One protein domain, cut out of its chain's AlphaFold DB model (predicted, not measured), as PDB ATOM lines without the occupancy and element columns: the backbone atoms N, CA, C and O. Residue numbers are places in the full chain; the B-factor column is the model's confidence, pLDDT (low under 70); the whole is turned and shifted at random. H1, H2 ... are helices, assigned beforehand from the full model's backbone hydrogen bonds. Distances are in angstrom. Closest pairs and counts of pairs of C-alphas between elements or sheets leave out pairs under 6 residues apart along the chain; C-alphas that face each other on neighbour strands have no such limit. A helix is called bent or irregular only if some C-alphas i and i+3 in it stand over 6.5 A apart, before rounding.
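What this domain is: This is residues 56 to 70 and 84 to 166 of the 381 residues of the protein "Paired_CXXCH_1 domain-containing protein" of Desulforhopalus sp. IMCC35007 (UniProt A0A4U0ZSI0). This domain has little regular structure: H2, with H3 packed steeply on it, sits in the middle of long loops, H1 lies toward one end of the longest axis, and H4 toward the other. The 98 printed residues hold four named helices, H1 to H4 in chain order, and no named strand; the class is all helix, with 28 residues in them. The whole is compact, radius of gyration of the C-alphas 13.7 A, spanning 39 by 34 by 21 A.

Where its parts are: Find C-alpha 108 at (126.404, 217.078, 205.487); from there H2, residues 108 to 116, runs 12.7 A. H1 is residues 86 to 89, 5.7 A. H3, residues 126 to 131, 10.4 A, is irregular: C-alphas 127 and 130 are 7.5 A apart. H4, residues 151 to 159, 11.9 A, ends at C-alpha 159, (143.398, 208.640, 188.994); it is neither bent nor irregular, but only just: C-alphas 155 and 158 are 6.1 A apart.

How they stand to each other: Look at Ala 115 and Ser 131: their C-alphas, 4.5 A apart, are the closest of H2 and H3, which touch at a steep tilt of 56 degrees, the same way. H1 and H2 only just touch, with 3 pairs of C-alphas within 8 A, closest Cys 89 and Tyr 110 at 5.3 A. H4 touches no helix; it is only just apart from H3, closest C-alphas 8.4 A. Every O i to N i+4 pair is within hydrogen-bond range in H2, 4 of 5 in H4 and 0 of 2 in H3, where 1 of 3 O i to N i+3 pairs is; H1 is too short for an i+4 pair.

The domain as a whole: Residues 71 to 83 are not printed; C-alphas 70 and 84 are 12.0 A apart across the cut. The links H1 to H2 and H3 to H4 are long. Look for pLDDT under 70 at residues 69 to 70 and 94 to 100.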
ATOM      1  N   HIS A  56     123.392 217.401 185.417       78.44
ATOM      2  CA  HIS A  56     123.344 217.639 186.860       78.44
ATOM      3  C   HIS A  56     124.086 216.541 187.625       78.44
ATOM      4  O   HIS A  56     124.932 216.847 188.451       78.44
ATOM      5  N   TYR A  57     123.831 215.273 187.292       74.69
ATOM      6  CA  TYR A  57     124.415 214.114 187.978       74.69
ATOM      7  C   TYR A  57     125.842 213.759 187.520       74.69
ATOM      8  O   TYR A  57     126.483 212.879 188.104       74.69
ATOM      9  N   GLU A  58     126.356 214.414 186.478       77.81
ATOM     10  CA  GLU A  58     127.642 214.073 185.873       77.81
ATOM     11  C   GLU A  58     128.820 214.420 186.798       77.81
ATOM     12  O   GLU A  58     129.077 215.578 187.139       77.81
ATOM     13  N   GLY A  59     129.548 213.379 187.213       81.38
ATOM     14  CA  GLY A  59     130.714 213.499 188.091       81.38
ATOM     15  C   GLY A  59     130.390 213.883 189.537       81.38
ATOM     16  O   GLY A  59     131.294 214.311 190.248       81.38
ATOM     17  N   ILE A  60     129.132 213.763 189.981       85.12
ATOM     18  CA  ILE A  60     128.726 214.106 191.358       85.12
ATOM     19  C   ILE A  60     127.981 212.983 192.094       85.12
ATOM     20  O   ILE A  60     127.472 213.208 193.191       85.12
ATOM     21  N   ASN A  61     127.915 211.781 191.515       84.94
ATOM     22  CA  ASN A  61     127.303 210.611 192.143       84.94
ATOM     23  C   ASN A  61     128.363 209.804 192.922       84.94
ATOM     24  O   ASN A  61     129.151 209.095 192.288       84.94
ATOM     25  N   PRO A  62     128.399 209.872 194.270       86.19
ATOM     26  CA  PRO A  62     129.422 209.190 195.056       86.19
ATOM     27  C   PRO A  62     129.183 207.679 195.180       86.19
ATOM     28  O   PRO A  62     130.102 206.947 195.542       86.19
ATOM     29  N   PHE A  63     127.973 207.210 194.871       81.88
ATOM     30  CA  PHE A  63     127.520 205.835 195.097       81.88
ATOM     31  C   PHE A  63     127.922 204.863 193.985       81.88
ATOM     32  O   PHE A  63     127.682 203.664 194.095       81.88
ATOM     33  N   LEU A  64     128.548 205.372 192.920       80.56
ATOM     34  CA  LEU A  64     129.200 204.528 191.922       80.56
ATOM     35  C   LEU A  64     130.470 203.876 192.485       80.56
ATOM     36  O   LEU A  64     130.896 202.851 191.962       80.56
ATOM     37  N   ASP A  65     131.069 204.452 193.535       85.50
ATOM     38  CA  ASP A  65     132.233 203.883 194.207       85.50
ATOM     39  C   ASP A  65     131.821 202.834 195.257       85.50
ATOM     40  O   ASP A  65     131.220 203.192 196.275       85.50
ATOM     41  N   PRO A  66     132.214 201.554 195.095       81.75
ATOM     42  CA  PRO A  66     131.921 200.507 196.072       81.75
ATOM     43  C   PRO A  66     132.434 200.794 197.492       81.75
ATOM     44  O   PRO A  66     131.908 200.226 198.446       81.75
ATOM     45  N   LEU A  67     133.446 201.661 197.653       80.25
ATOM     46  CA  LEU A  67     133.998 202.022 198.967       80.25
ATOM     47  C   LEU A  67     133.052 202.871 199.819       80.25
ATOM     48  O   LEU A  67     133.157 202.854 201.042       80.25
ATOM     49  N   VAL A  68     132.135 203.604 199.192       82.06
ATOM     50  CA  VAL A  68     131.172 204.473 199.886       82.06
ATOM     51  C   VAL A  68     129.990 203.661 200.440       82.06
ATOM     52  O   VAL A  68     129.215 204.150 201.259       82.06
ATOM     53  N   GLY A  69     129.904 202.379 200.072       68.31
ATOM     54  CA  GLY A  69     128.849 201.469 200.492       68.31
ATOM     55  C   GLY A  69     127.604 201.558 199.613       68.31
ATOM     56  O   GLY A  69     127.524 202.332 198.659       68.31
ATOM     57  N   LYS A  70     126.618 200.707 199.919       63.00
ATOM     58  CA  LYS A  70     125.332 200.715 199.219       63.00
ATOM     59  C   LYS A  70     124.502 201.910 199.667       63.00
ATOM     60  O   LYS A  70     124.470 202.269 200.842       63.00
ATOM     61  N   PRO A  84     120.190 209.013 192.238       70.44
ATOM     62  CA  PRO A  84     119.952 209.736 193.472       70.44
ATOM     63  C   PRO A  84     118.657 210.550 193.430       70.44
ATOM     64  O   PRO A  84     118.373 211.172 192.401       70.44
ATOM     65  N   THR A  85     117.896 210.598 194.527       76.50
ATOM     66  CA  THR A  85     116.814 211.584 194.659       76.50
ATOM     67  C   THR A  85     117.393 212.926 195.103       76.50
ATOM     68  O   THR A  85     118.532 213.019 195.566       76.50
ATOM     69  N   CYS A  86     116.611 213.996 194.958       79.62
ATOM     70  CA  CYS A  86     117.043 215.334 195.352       79.62
ATOM     71  C   CYS A  86     117.410 215.396 196.841       79.62
ATOM     72  O   CYS A  86     118.373 216.065 197.194       79.62
ATOM     73  N   LEU A  87     116.679 214.680 197.704       82.12
ATOM     74  CA  LEU A  87     116.825 214.746 199.164       82.12
ATOM     75  C   LEU A  87     118.069 214.035 199.700       82.12
ATOM     76  O   LEU A  87     118.493 214.287 200.824       82.12
ATOM     77  N   ASP A  88     118.675 213.159 198.906       80.00
ATOM     78  CA  ASP A  88     119.900 212.474 199.321       80.00
ATOM     79  C   ASP A  88     121.105 213.403 199.241       80.00
ATOM     80  O   ASP A  88     122.048 213.300 200.026       80.00
ATOM     81  N   CYS A  89     121.055 214.338 198.293       84.62
ATOM     82  CA  CYS A  89     122.076 215.352 198.102       84.62
ATOM     83  C   CYS A  89     121.703 216.660 198.795       84.62
ATOM     84  O   CYS A  89     122.589 217.303 199.350       84.62
ATOM     85  N   HIS A  90     120.424 217.044 198.799       85.00
ATOM     86  CA  HIS A  90     119.970 218.368 199.209       85.00
ATOM     87  C   HIS A  90     119.106 218.376 200.476       85.00
ATOM     88  O   HIS A  90     118.307 217.480 200.720       85.00
ATOM     89  N   THR A  91     119.228 219.446 201.264       84.88
ATOM     90  CA  THR A  91     118.296 219.818 202.339       84.88
ATOM     91  C   THR A  91     117.421 220.975 201.841       84.88
ATOM     92  O   THR A  91     117.789 222.140 202.005       84.88
ATOM     93  N   PRO A  92     116.301 220.698 201.150       76.75
ATOM     94  CA  PRO A  92     115.504 221.755 200.546       76.75
ATOM     95  C   PRO A  92     114.898 222.660 201.617       76.75
ATOM     96  O   PRO A  92     114.417 222.194 202.646       76.75
ATOM     97  N   HIS A  93     114.897 223.962 201.330       72.38
ATOM     98  CA  HIS A  93     114.184 224.991 202.098       72.38
ATOM     99  C   HIS A  93     114.588 225.116 203.577       72.38
ATOM    100  O   HIS A  93     113.905 225.788 204.345       72.38
ATOM    101  N   ASP A  94     115.723 224.536 203.959       66.31
ATOM    102  CA  ASP A  94     116.296 224.654 205.292       66.31
ATOM    103  C   ASP A  94     117.757 225.103 205.176       66.31
ATOM    104  O   ASP A  94     118.657 224.319 204.879       66.31
ATOM    105  N   SER A  95     117.974 226.400 205.385       60.91
ATOM    106  CA  SER A  95     119.298 227.034 205.435       60.91
ATOM    107  C   SER A  95     119.829 227.154 206.867       60.91
ATOM    108  O   SER A  95     120.745 227.933 207.120       60.91
ATOM    109  N   SER A  96     119.258 226.405 207.822       65.56
ATOM    110  CA  SER A  96     119.700 226.465 209.214       65.56
ATOM    111  C   SER A  96     121.187 226.102 209.334       65.56
ATOM    112  O   SER A  96     121.610 225.072 208.785       65.56
ATOM    113  N   PRO A  97     121.976 226.878 210.100       59.47
ATOM    114  CA  PRO A  97     123.393 226.609 210.288       59.47
ATOM    115  C   PRO A  97     123.672 225.180 210.766       59.47
ATOM    116  O   PRO A  97     123.004 224.661 211.661       59.47
ATOM    117  N   GLY A  98     124.683 224.541 210.172       60.56
ATOM    118  CA  GLY A  98     125.187 223.229 210.601       60.56
ATOM    119  C   GLY A  98     124.534 221.997 209.960       60.56
ATOM    120  O   GLY A  98     124.997 220.886 210.208       60.56
ATOM    121  N   LYS A  99     123.519 222.151 209.098       59.47
ATOM    122  CA  LYS A  99     122.891 221.015 208.386       59.47
ATOM    123  C   LYS A  99     123.521 220.671 207.036       59.47
ATOM    124  O   LYS A  99     123.255 219.598 206.491       59.47
ATOM    125  N   GLY A 100     124.402 221.527 206.516       62.16
ATOM    126  CA  GLY A 100     124.906 221.347 205.160       62.16
ATOM    127  C   GLY A 100     125.814 222.452 204.641       62.16
ATOM    128  O   GLY A 100     126.287 223.294 205.402       62.16
ATOM    129  N   ASN A 101     126.029 222.448 203.326       71.75
ATOM    130  CA  ASN A 101     126.515 223.625 202.615       71.75
ATOM    131  C   ASN A 101     125.331 224.573 202.374       71.75
ATOM    132  O   ASN A 101     124.444 224.254 201.588       71.75
ATOM    133  N   GLU A 102     125.333 225.737 203.022       70.44
ATOM    134  CA  GLU A 102     124.229 226.711 202.959       70.44
ATOM    135  C   GLU A 102     124.054 227.334 201.564       70.44
ATOM    136  O   GLU A 102     122.940 227.651 201.159       70.44
ATOM    137  N   LYS A 103     125.142 227.457 200.792       79.06
ATOM    138  CA  LYS A 103     125.142 228.055 199.447       79.06
ATOM    139  C   LYS A 103     124.449 227.170 198.402       79.06
ATOM    140  O   LYS A 103     123.791 227.684 197.505       79.06
ATOM    141  N   TYR A 104     124.612 225.853 198.509       80.69
ATOM    142  CA  TYR A 104     124.120 224.849 197.556       80.69
ATOM    143  C   TYR A 104     123.048 223.930 198.150       80.69
ATOM    144  O   TYR A 104     122.588 223.000 197.485       80.69
ATOM    145  N   LEU A 105     122.662 224.180 199.404       85.69
ATOM    146  CA  LEU A 105     121.706 223.390 200.176       85.69
ATOM    147  C   LEU A 105     122.056 221.898 200.192       85.69
ATOM    148  O   LEU A 105     121.159 221.073 200.096       85.69
ATOM    149  N   LEU A 106     123.341 221.532 200.254       86.44
ATOM    150  CA  LEU A 106     123.764 220.125 200.252       86.44
ATOM    151  C   LEU A 106     123.814 219.558 201.667       86.44
ATOM    152  O   LEU A 106     124.343 220.221 202.553       86.44
ATOM    153  N   THR A 107     123.347 218.327 201.874       86.81
ATOM    154  CA  THR A 107     123.379 217.662 203.186       86.81
ATOM    155  C   THR A 107     124.824 217.415 203.640       86.81
ATOM    156  O   THR A 107     125.705 217.103 202.834       86.81
ATOM    157  N   GLN A 108     125.091 217.486 204.952       83.62
ATOM    158  CA  GLN A 108     126.404 217.078 205.487       83.62
ATOM    159  C   GLN A 108     126.739 215.617 205.158       83.62
ATOM    160  O   GLN A 108     127.893 215.296 204.877       83.62
ATOM    161  N   GLN A 109     125.734 214.738 205.154       85.81
ATOM    162  CA  GLN A 109     125.916 213.331 204.810       85.81
ATOM    163  C   GLN A 109     126.421 213.171 203.371       85.81
ATOM    164  O   GLN A 109     127.401 212.465 203.149       85.81
ATOM    165  N   TYR A 110     125.812 213.863 202.404       87.38
ATOM    166  CA  TYR A 110     126.273 213.842 201.019       87.38
ATOM    167  C   TYR A 110     127.722 214.317 200.897       87.38
ATOM    168  O   TYR A 110     128.522 213.650 200.249       87.38
ATOM    169  N   LEU A 111     128.082 215.423 201.554       86.69
ATOM    170  CA  LEU A 111     129.447 215.958 201.517       86.69
ATOM    171  C   LEU A 111     130.472 214.961 202.073       86.69
ATOM    172  O   LEU A 111     131.534 214.777 201.484       86.69
ATOM    173  N   GLN A 112     130.146 214.264 203.164       86.25
ATOM    174  CA  GLN A 112     131.011 213.224 203.729       86.25
ATOM    175  C   GLN A 112     131.199 212.046 202.765       86.25
ATOM    176  O   GLN A 112     132.325 211.595 202.555       86.25
ATOM    177  N   LEU A 113     130.120 211.576 202.134       88.25
ATOM    178  CA  LEU A 113     130.189 210.502 201.139       88.25
ATOM    179  C   LEU A 113     130.976 210.946 199.897       88.25
ATOM    180  O   LEU A 113     131.816 210.200 199.392       88.25
ATOM    181  N   ALA A 114     130.763 212.179 199.436       87.31
ATOM    182  CA  ALA A 114     131.473 212.757 198.302       87.31
ATOM    183  C   ALA A 114     132.976 212.940 198.570       87.31
ATOM    184  O   ALA A 114     133.787 212.726 197.672       87.31
ATOM    185  N   ALA A 115     133.369 213.270 199.804       86.69
ATOM    186  CA  ALA A 115     134.776 213.383 200.195       86.69
ATOM    187  C   ALA A 115     135.528 212.041 200.155       86.69
ATOM    188  O   ALA A 115     136.742 212.017 199.919       86.69
ATOM    189  N   LEU A 116     134.817 210.935 200.398       87.44
ATOM    190  CA  LEU A 116     135.364 209.576 200.403       87.44
ATOM    191  C   LEU A 116     135.358 208.929 199.015       87.44
ATOM    192  O   LEU A 116     136.224 208.107 198.718       87.44
ATOM    193  N   SER A 117     134.385 209.288 198.182       90.12
ATOM    194  CA  SER A 117     134.170 208.663 196.883       90.12
ATOM    195  C   SER A 117     135.242 209.006 195.852       90.12
ATOM    196  O   SER A 117     135.614 210.166 195.666       90.12
ATOM    197  N   ARG A 118     135.666 207.996 195.092       90.62
ATOM    198  CA  ARG A 118     136.548 208.137 193.925       90.62
ATOM    199  C   ARG A 118     135.795 208.442 192.633       90.62
ATOM    200  O   ARG A 118     136.431 208.814 191.653       90.62
ATOM    201  N   SER A 119     134.467 208.298 192.617       87.62
ATOM    202  CA  SER A 119     133.630 208.582 191.441       87.62
ATOM    203  C   SER A 119     133.201 210.046 191.327       87.62
ATOM    204  O   SER A 119     132.591 210.438 190.330       87.62
ATOM    205  N   ILE A 120     133.512 210.862 192.336       89.50
ATOM    206  CA  ILE A 120     133.302 212.308 192.304       89.50
ATOM    207  C   ILE A 120     134.422 212.969 191.506       89.50
ATOM    208  O   ILE A 120     135.598 212.672 191.703       89.50
ATOM    209  N   ASN A 121     134.051 213.915 190.646       90.38
ATOM    210  CA  ASN A 121     134.971 214.840 190.006       90.38
ATOM    211  C   ASN A 121     135.020 216.154 190.813       90.38
ATOM    212  O   ASN A 121     134.116 216.987 190.666       90.38
ATOM    213  N   PRO A 122     136.053 216.361 191.654       89.44
ATOM    214  CA  PRO A 122     136.171 217.550 192.494       89.44
ATOM    215  C   PRO A 122     136.736 218.768 191.751       89.44
ATOM    216  O   PRO A 122     136.787 219.868 192.309       89.44
ATOM    217  N   HIS A 123     137.198 218.591 190.512       89.12
ATOM    218  CA  HIS A 123     137.891 219.634 189.774       89.12
ATOM    219  C   HIS A 123     136.948 220.781 189.431       89.12
ATOM    220  O   HIS A 123     135.839 220.571 188.938       89.12
ATOM    221  N   TRP A 124     137.416 222.005 189.681       86.56
ATOM    222  CA  TRP A 124     136.679 223.241 189.401       86.56
ATOM    223  C   TRP A 124     135.352 223.391 190.169       86.56
ATOM    224  O   TRP A 124     134.464 224.115 189.720       86.56
ATOM    225  N   ARG A 125     135.213 222.740 191.336       83.31
ATOM    226  CA  ARG A 125     134.021 222.821 192.200       83.31
ATOM    227  C   ARG A 125     134.404 223.300 193.602       83.31
ATOM    228  O   ARG A 125     135.173 222.636 194.292       83.31
ATOM    229  N   ASP A 126     133.850 224.430 194.038       81.62
ATOM    230  CA  ASP A 126     134.129 225.017 195.364       81.62
ATOM    231  C   ASP A 126     133.589 224.165 196.514       81.62
ATOM    232  O   ASP A 126     134.180 224.117 197.586       81.62
ATOM    233  N   VAL A 127     132.502 223.432 196.287       82.12
ATOM    234  CA  VAL A 127     131.926 222.550 197.307       82.12
ATOM    235  C   VAL A 127     132.714 221.252 197.525       82.12
ATOM    236  O   VAL A 127     132.502 220.562 198.519       82.12
ATOM    237  N   MET A 128     133.652 220.932 196.627       88.06
ATOM    238  CA  MET A 128     134.423 219.683 196.652       88.06
ATOM    239  C   MET A 128     135.870 219.870 197.123       88.06
ATOM    240  O   MET A 128     136.698 218.977 196.953       88.06
ATOM    241  N   CYS A 129     136.200 220.993 197.771       87.94
ATOM    242  CA  CYS A 129     137.518 221.182 198.387       87.94
ATOM    243  C   CYS A 129     137.858 220.062 199.390       87.94
ATOM    244  O   CYS A 129     139.003 219.616 199.451       87.94
ATOM    245  N   ILE A 130     136.858 219.530 200.102       87.94
ATOM    246  CA  ILE A 130     136.992 218.384 201.021       87.94
ATOM    247  C   ILE A 130     137.539 217.107 200.369       87.94
ATOM    248  O   ILE A 130     138.023 216.219 201.064       87.94
ATOM    249  N   SER A 131     137.488 216.990 199.039       90.56
ATOM    250  CA  SER A 131     138.055 215.839 198.338       90.56
ATOM    251  C   SER A 131     139.587 215.838 198.368       90.56
ATOM    252  O   SER A 131     140.176 214.774 198.201       90.56
ATOM    253  N   CYS A 132     140.234 216.986 198.594       91.69
ATOM    254  CA  CYS A 132     141.697 217.109 198.666       91.69
ATOM    255  C   CYS A 132     142.178 217.689 200.006       91.69
ATOM    256  O   CYS A 132     143.309 217.436 200.426       91.69
ATOM    257  N   HIS A 133     141.324 218.449 200.684       91.50
ATOM    258  CA  HIS A 133     141.618 219.159 201.919       91.50
ATOM    259  C   HIS A 133     140.906 218.511 203.114       91.50
ATOM    260  O   HIS A 133     139.807 217.981 202.993       91.50
ATOM    261  N   LYS A 134     141.510 218.600 204.302       89.19
ATOM    262  CA  LYS A 134     140.939 218.155 205.586       89.19
ATOM    263  C   LYS A 134     139.742 219.016 206.024       89.19
ATOM    264  O   LYS A 134     139.024 218.629 206.938       89.19
ATOM    265  N   GLN A 135     139.533 220.172 205.392       82.81
ATOM    266  CA  GLN A 135     138.463 221.122 205.703       82.81
ATOM    267  C   GLN A 135     137.745 221.603 204.437       82.81
ATOM    268  O   GLN A 135     138.338 221.652 203.362       82.81
ATOM    269  N   ALA A 136     136.471 221.981 204.576       75.56
ATOM    270  CA  ALA A 136     135.621 222.380 203.451       75.56
ATOM    271  C   ALA A 136     135.949 223.754 202.867       75.56
ATOM    272  O   ALA A 136     135.726 223.982 201.683       75.56
ATOM    273  N   THR A 137     136.510 224.647 203.677       79.19
ATOM    274  CA  THR A 137     136.896 226.005 203.280       79.19
ATOM    275  C   THR A 137     138.385 226.219 203.553       79.19
ATOM    276  O   THR A 137     138.740 226.902 204.516       79.19
ATOM    277  N   PRO A 138     139.279 225.584 202.771       83.62
ATOM    278  CA  PRO A 138     140.714 225.767 202.933       83.62
ATOM    279  C   PRO A 138     141.121 227.199 202.574       83.62
ATOM    280  O   PRO A 138     140.563 227.802 201.658       83.62
ATOM    281  N   THR A 139     142.127 227.727 203.271       81.56
ATOM    282  CA  THR A 139     142.782 228.987 202.899       81.56
ATOM    283  C   THR A 139     144.193 228.710 202.408       81.56
ATOM    284  O   THR A 139     144.750 227.632 202.633       81.56
ATOM    285  N   ARG A 140     144.801 229.695 201.748       79.31
ATOM    286  CA  ARG A 140     146.181 229.582 201.277       79.31
ATOM    287  C   ARG A 140     147.175 229.420 202.429       79.31
ATOM    288  O   ARG A 140     148.169 228.716 202.287       79.31
ATOM    289  N   GLU A 141     146.892 230.044 203.568       82.06
ATOM    290  CA  GLU A 141     147.708 230.002 204.786       82.06
ATOM    291  C   GLU A 141     147.529 228.685 205.549       82.06
ATOM    292  O   GLU A 141     148.447 228.235 206.232       82.06
ATOM    293  N   ASN A 142     146.361 228.053 205.422       79.56
ATOM    294  CA  ASN A 142     146.056 226.773 206.044       79.56
ATOM    295  C   ASN A 142     145.368 225.829 205.044       79.56
ATOM    296  O   ASN A 142     144.157 225.594 205.125       79.56
ATOM    297  N   PRO A 143     146.121 225.262 204.087       82.81
ATOM    298  CA  PRO A 143     145.537 224.363 203.106       82.81
ATOM    299  C   PRO A 143     145.142 223.021 203.736       82.81
ATOM    300  O   PRO A 143     144.197 222.410 203.262       82.81
ATOM    301  N   ALA A 144     145.825 222.560 204.792       90.06
ATOM    302  CA  ALA A 144     145.540 221.304 205.499       90.06
ATOM    303  C   ALA A 144     145.139 220.144 204.560       90.06
ATOM    304  O   ALA A 144     144.003 219.684 204.577       90.06
ATOM    305  N   LEU A 145     146.050 219.684 203.703       91.81
ATOM    306  CA  LEU A 145     145.766 218.625 202.727       91.81
ATOM    307  C   LEU A 145     145.549 217.249 203.387       91.81
ATOM    308  O   LEU A 145     146.113 216.964 204.447       91.81
ATOM    309  N   LEU A 146     144.748 216.390 202.746       91.69
ATOM    310  CA  LEU A 146     144.616 214.968 203.098       91.69
ATOM    311  C   LEU A 146     145.957 214.227 202.934       91.69
ATOM    312  O   LEU A 146     146.882 214.743 202.311       91.69
ATOM    313  N   TYR A 147     146.061 213.017 203.502       92.88
ATOM    314  CA  TYR A 147     147.252 212.150 203.393       92.88
ATOM    315  C   TYR A 147     148.568 212.879 203.708       92.88
ATOM    316  O   TYR A 147     149.570 212.724 203.015       92.88
ATOM    317  N   ASP A 148     148.518 213.757 204.710       91.00
ATOM    318  CA  ASP A 148     149.636 214.581 205.175       91.00
ATOM    319  C   ASP A 148     150.344 215.379 204.066       91.00
ATOM    320  O   ASP A 148     151.531 215.695 204.141       91.00
ATOM    321  N   GLY A 149     149.582 215.760 203.036       90.19
ATOM    322  CA  GLY A 149     150.066 216.571 201.925       90.19
ATOM    323  C   GLY A 149     150.885 215.803 200.891       90.19
ATOM    324  O   GLY A 149     151.601 216.435 200.100       90.19
ATOM    325  N   ASP A 150     150.794 214.472 200.862       93.12
ATOM    326  CA  ASP A 150     151.263 213.692 199.720       93.12
ATOM    327  C   ASP A 150     150.319 213.880 198.525       93.12
ATOM    328  O   ASP A 150     149.282 213.229 198.388       93.12
ATOM    329  N   ILE A 151     150.728 214.779 197.633       92.38
ATOM    330  CA  ILE A 151     150.026 215.112 196.394       92.38
ATOM    331  C   ILE A 151     149.760 213.877 195.535       92.38
ATOM    332  O   ILE A 151     148.650 213.723 195.035       92.38
ATOM    333  N   ASN A 152     150.742 212.986 195.376       93.62
ATOM    334  CA  ASN A 152     150.571 211.829 194.503       93.62
ATOM    335  C   ASN A 152     149.502 210.898 195.074       93.62
ATOM    336  O   ASN A 152     148.657 210.412 194.327       93.62
ATOM    337  N   THR A 153     149.492 210.694 196.392       93.50
ATOM    338  CA  THR A 153     148.462 209.886 197.058       93.50
ATOM    339  C   THR A 153     147.076 210.533 196.948       93.50
ATOM    340  O   THR A 153     146.109 209.837 196.633       93.50
ATOM    341  N   ILE A 154     146.963 211.858 197.121       93.50
ATOM    342  CA  ILE A 154     145.694 212.591 196.955       93.50
ATOM    343  C   ILE A 154     145.128 212.399 195.541       93.50
ATOM    344  O   ILE A 154     143.967 212.013 195.396       93.50
ATOM    345  N   CYS A 155     145.931 212.642 194.501       93.25
ATOM    346  CA  CYS A 155     145.493 212.556 193.104       93.25
ATOM    347  C   CYS A 155     145.194 211.105 192.692       93.25
ATOM    348  O   CYS A 155     144.128 210.804 192.145       93.25
ATOM    349  N   ASN A 156     146.104 210.181 193.010       91.94
ATOM    350  CA  ASN A 156     145.995 208.784 192.595       91.94
ATOM    351  C   ASN A 156     144.884 208.026 193.314       91.94
ATOM    352  O   ASN A 156     144.451 206.992 192.809       91.94
ATOM    353  N   ARG A 157     144.343 208.554 194.422       90.88
ATOM    354  CA  ARG A 157     143.107 208.034 195.019       90.88
ATOM    355  C   ARG A 157     142.006 207.865 193.967       90.88
ATOM    356  O   ARG A 157     141.323 206.843 193.979       90.88
ATOM    357  N   CYS A 158     141.864 208.830 193.055       91.06
ATOM    358  CA  CYS A 158     140.908 208.761 191.950       91.06
ATOM    359  C   CYS A 158     141.576 208.320 190.639       91.06
ATOM    360  O   CYS A 158     141.050 207.436 189.968       91.06
ATOM    361  N   HIS A 159     142.740 208.876 190.291       88.75
ATOM    362  CA  HIS A 159     143.398 208.640 188.994       88.75
ATOM    363  C   HIS A 159     144.005 207.232 188.824       88.75
ATOM    364  O   HIS A 159     144.284 206.824 187.703       88.75
ATOM    365  N   HIS A 160     144.173 206.455 189.902       85.38
ATOM    366  CA  HIS A 160     144.501 205.018 189.839       85.38
ATOM    367  C   HIS A 160     143.287 204.129 190.165       85.38
ATOM    368  O   HIS A 160     143.426 203.005 190.651       85.38
ATOM    369  N   SER A 161     142.077 204.637 189.938       81.56
ATOM    370  CA  SER A 161     140.829 203.882 190.059       81.56
ATOM    371  C   SER A 161     140.158 203.734 188.693       81.56
ATOM    372  O   SER A 161     140.577 204.341 187.715       81.56
ATOM    373  N   ALA A 162     139.068 202.973 188.623       77.50
ATOM    374  CA  ALA A 162     138.281 202.849 187.396       77.50
ATOM    375  C   ALA A 162     137.506 204.132 187.016       77.50
ATOM    376  O   ALA A 162     136.885 204.174 185.957       77.50
ATOM    377  N   PHE A 163     137.500 205.158 187.876       81.31
ATOM    378  CA  PHE A 163     136.651 206.345 187.724       81.31
ATOM    379  C   PHE A 163     137.349 207.550 187.087       81.31
ATOM    380  O   PHE A 163     136.667 208.468 186.635       81.31
ATOM    381  N   ALA A 164     138.682 207.566 187.037       83.44
ATOM    382  CA  ALA A 164     139.442 208.650 186.426       83.44
ATOM    383  C   ALA A 164     140.646 208.108 185.653       83.44
ATOM    384  O   ALA A 164     141.224 207.086 186.014       83.44
ATOM    385  N   MET A 165     141.004 208.809 184.578       75.94
ATOM    386  CA  MET A 165     142.128 208.439 183.721       75.94
ATOM    387  C   MET A 165     143.454 208.572 184.483       75.94
ATOM    388  O   MET A 165     143.682 209.625 185.082       75.94
ATOM    389  N   PRO A 166     144.344 207.567 184.434       75.62
ATOM    390  CA  PRO A 166     145.699 207.727 184.938       75.62
ATOM    391  C   PRO A 166     146.472 208.736 184.085       75.62
ATOM    392  O   PRO A 166     146.205 208.903 182.891       75.62
TER     393      PRO A 166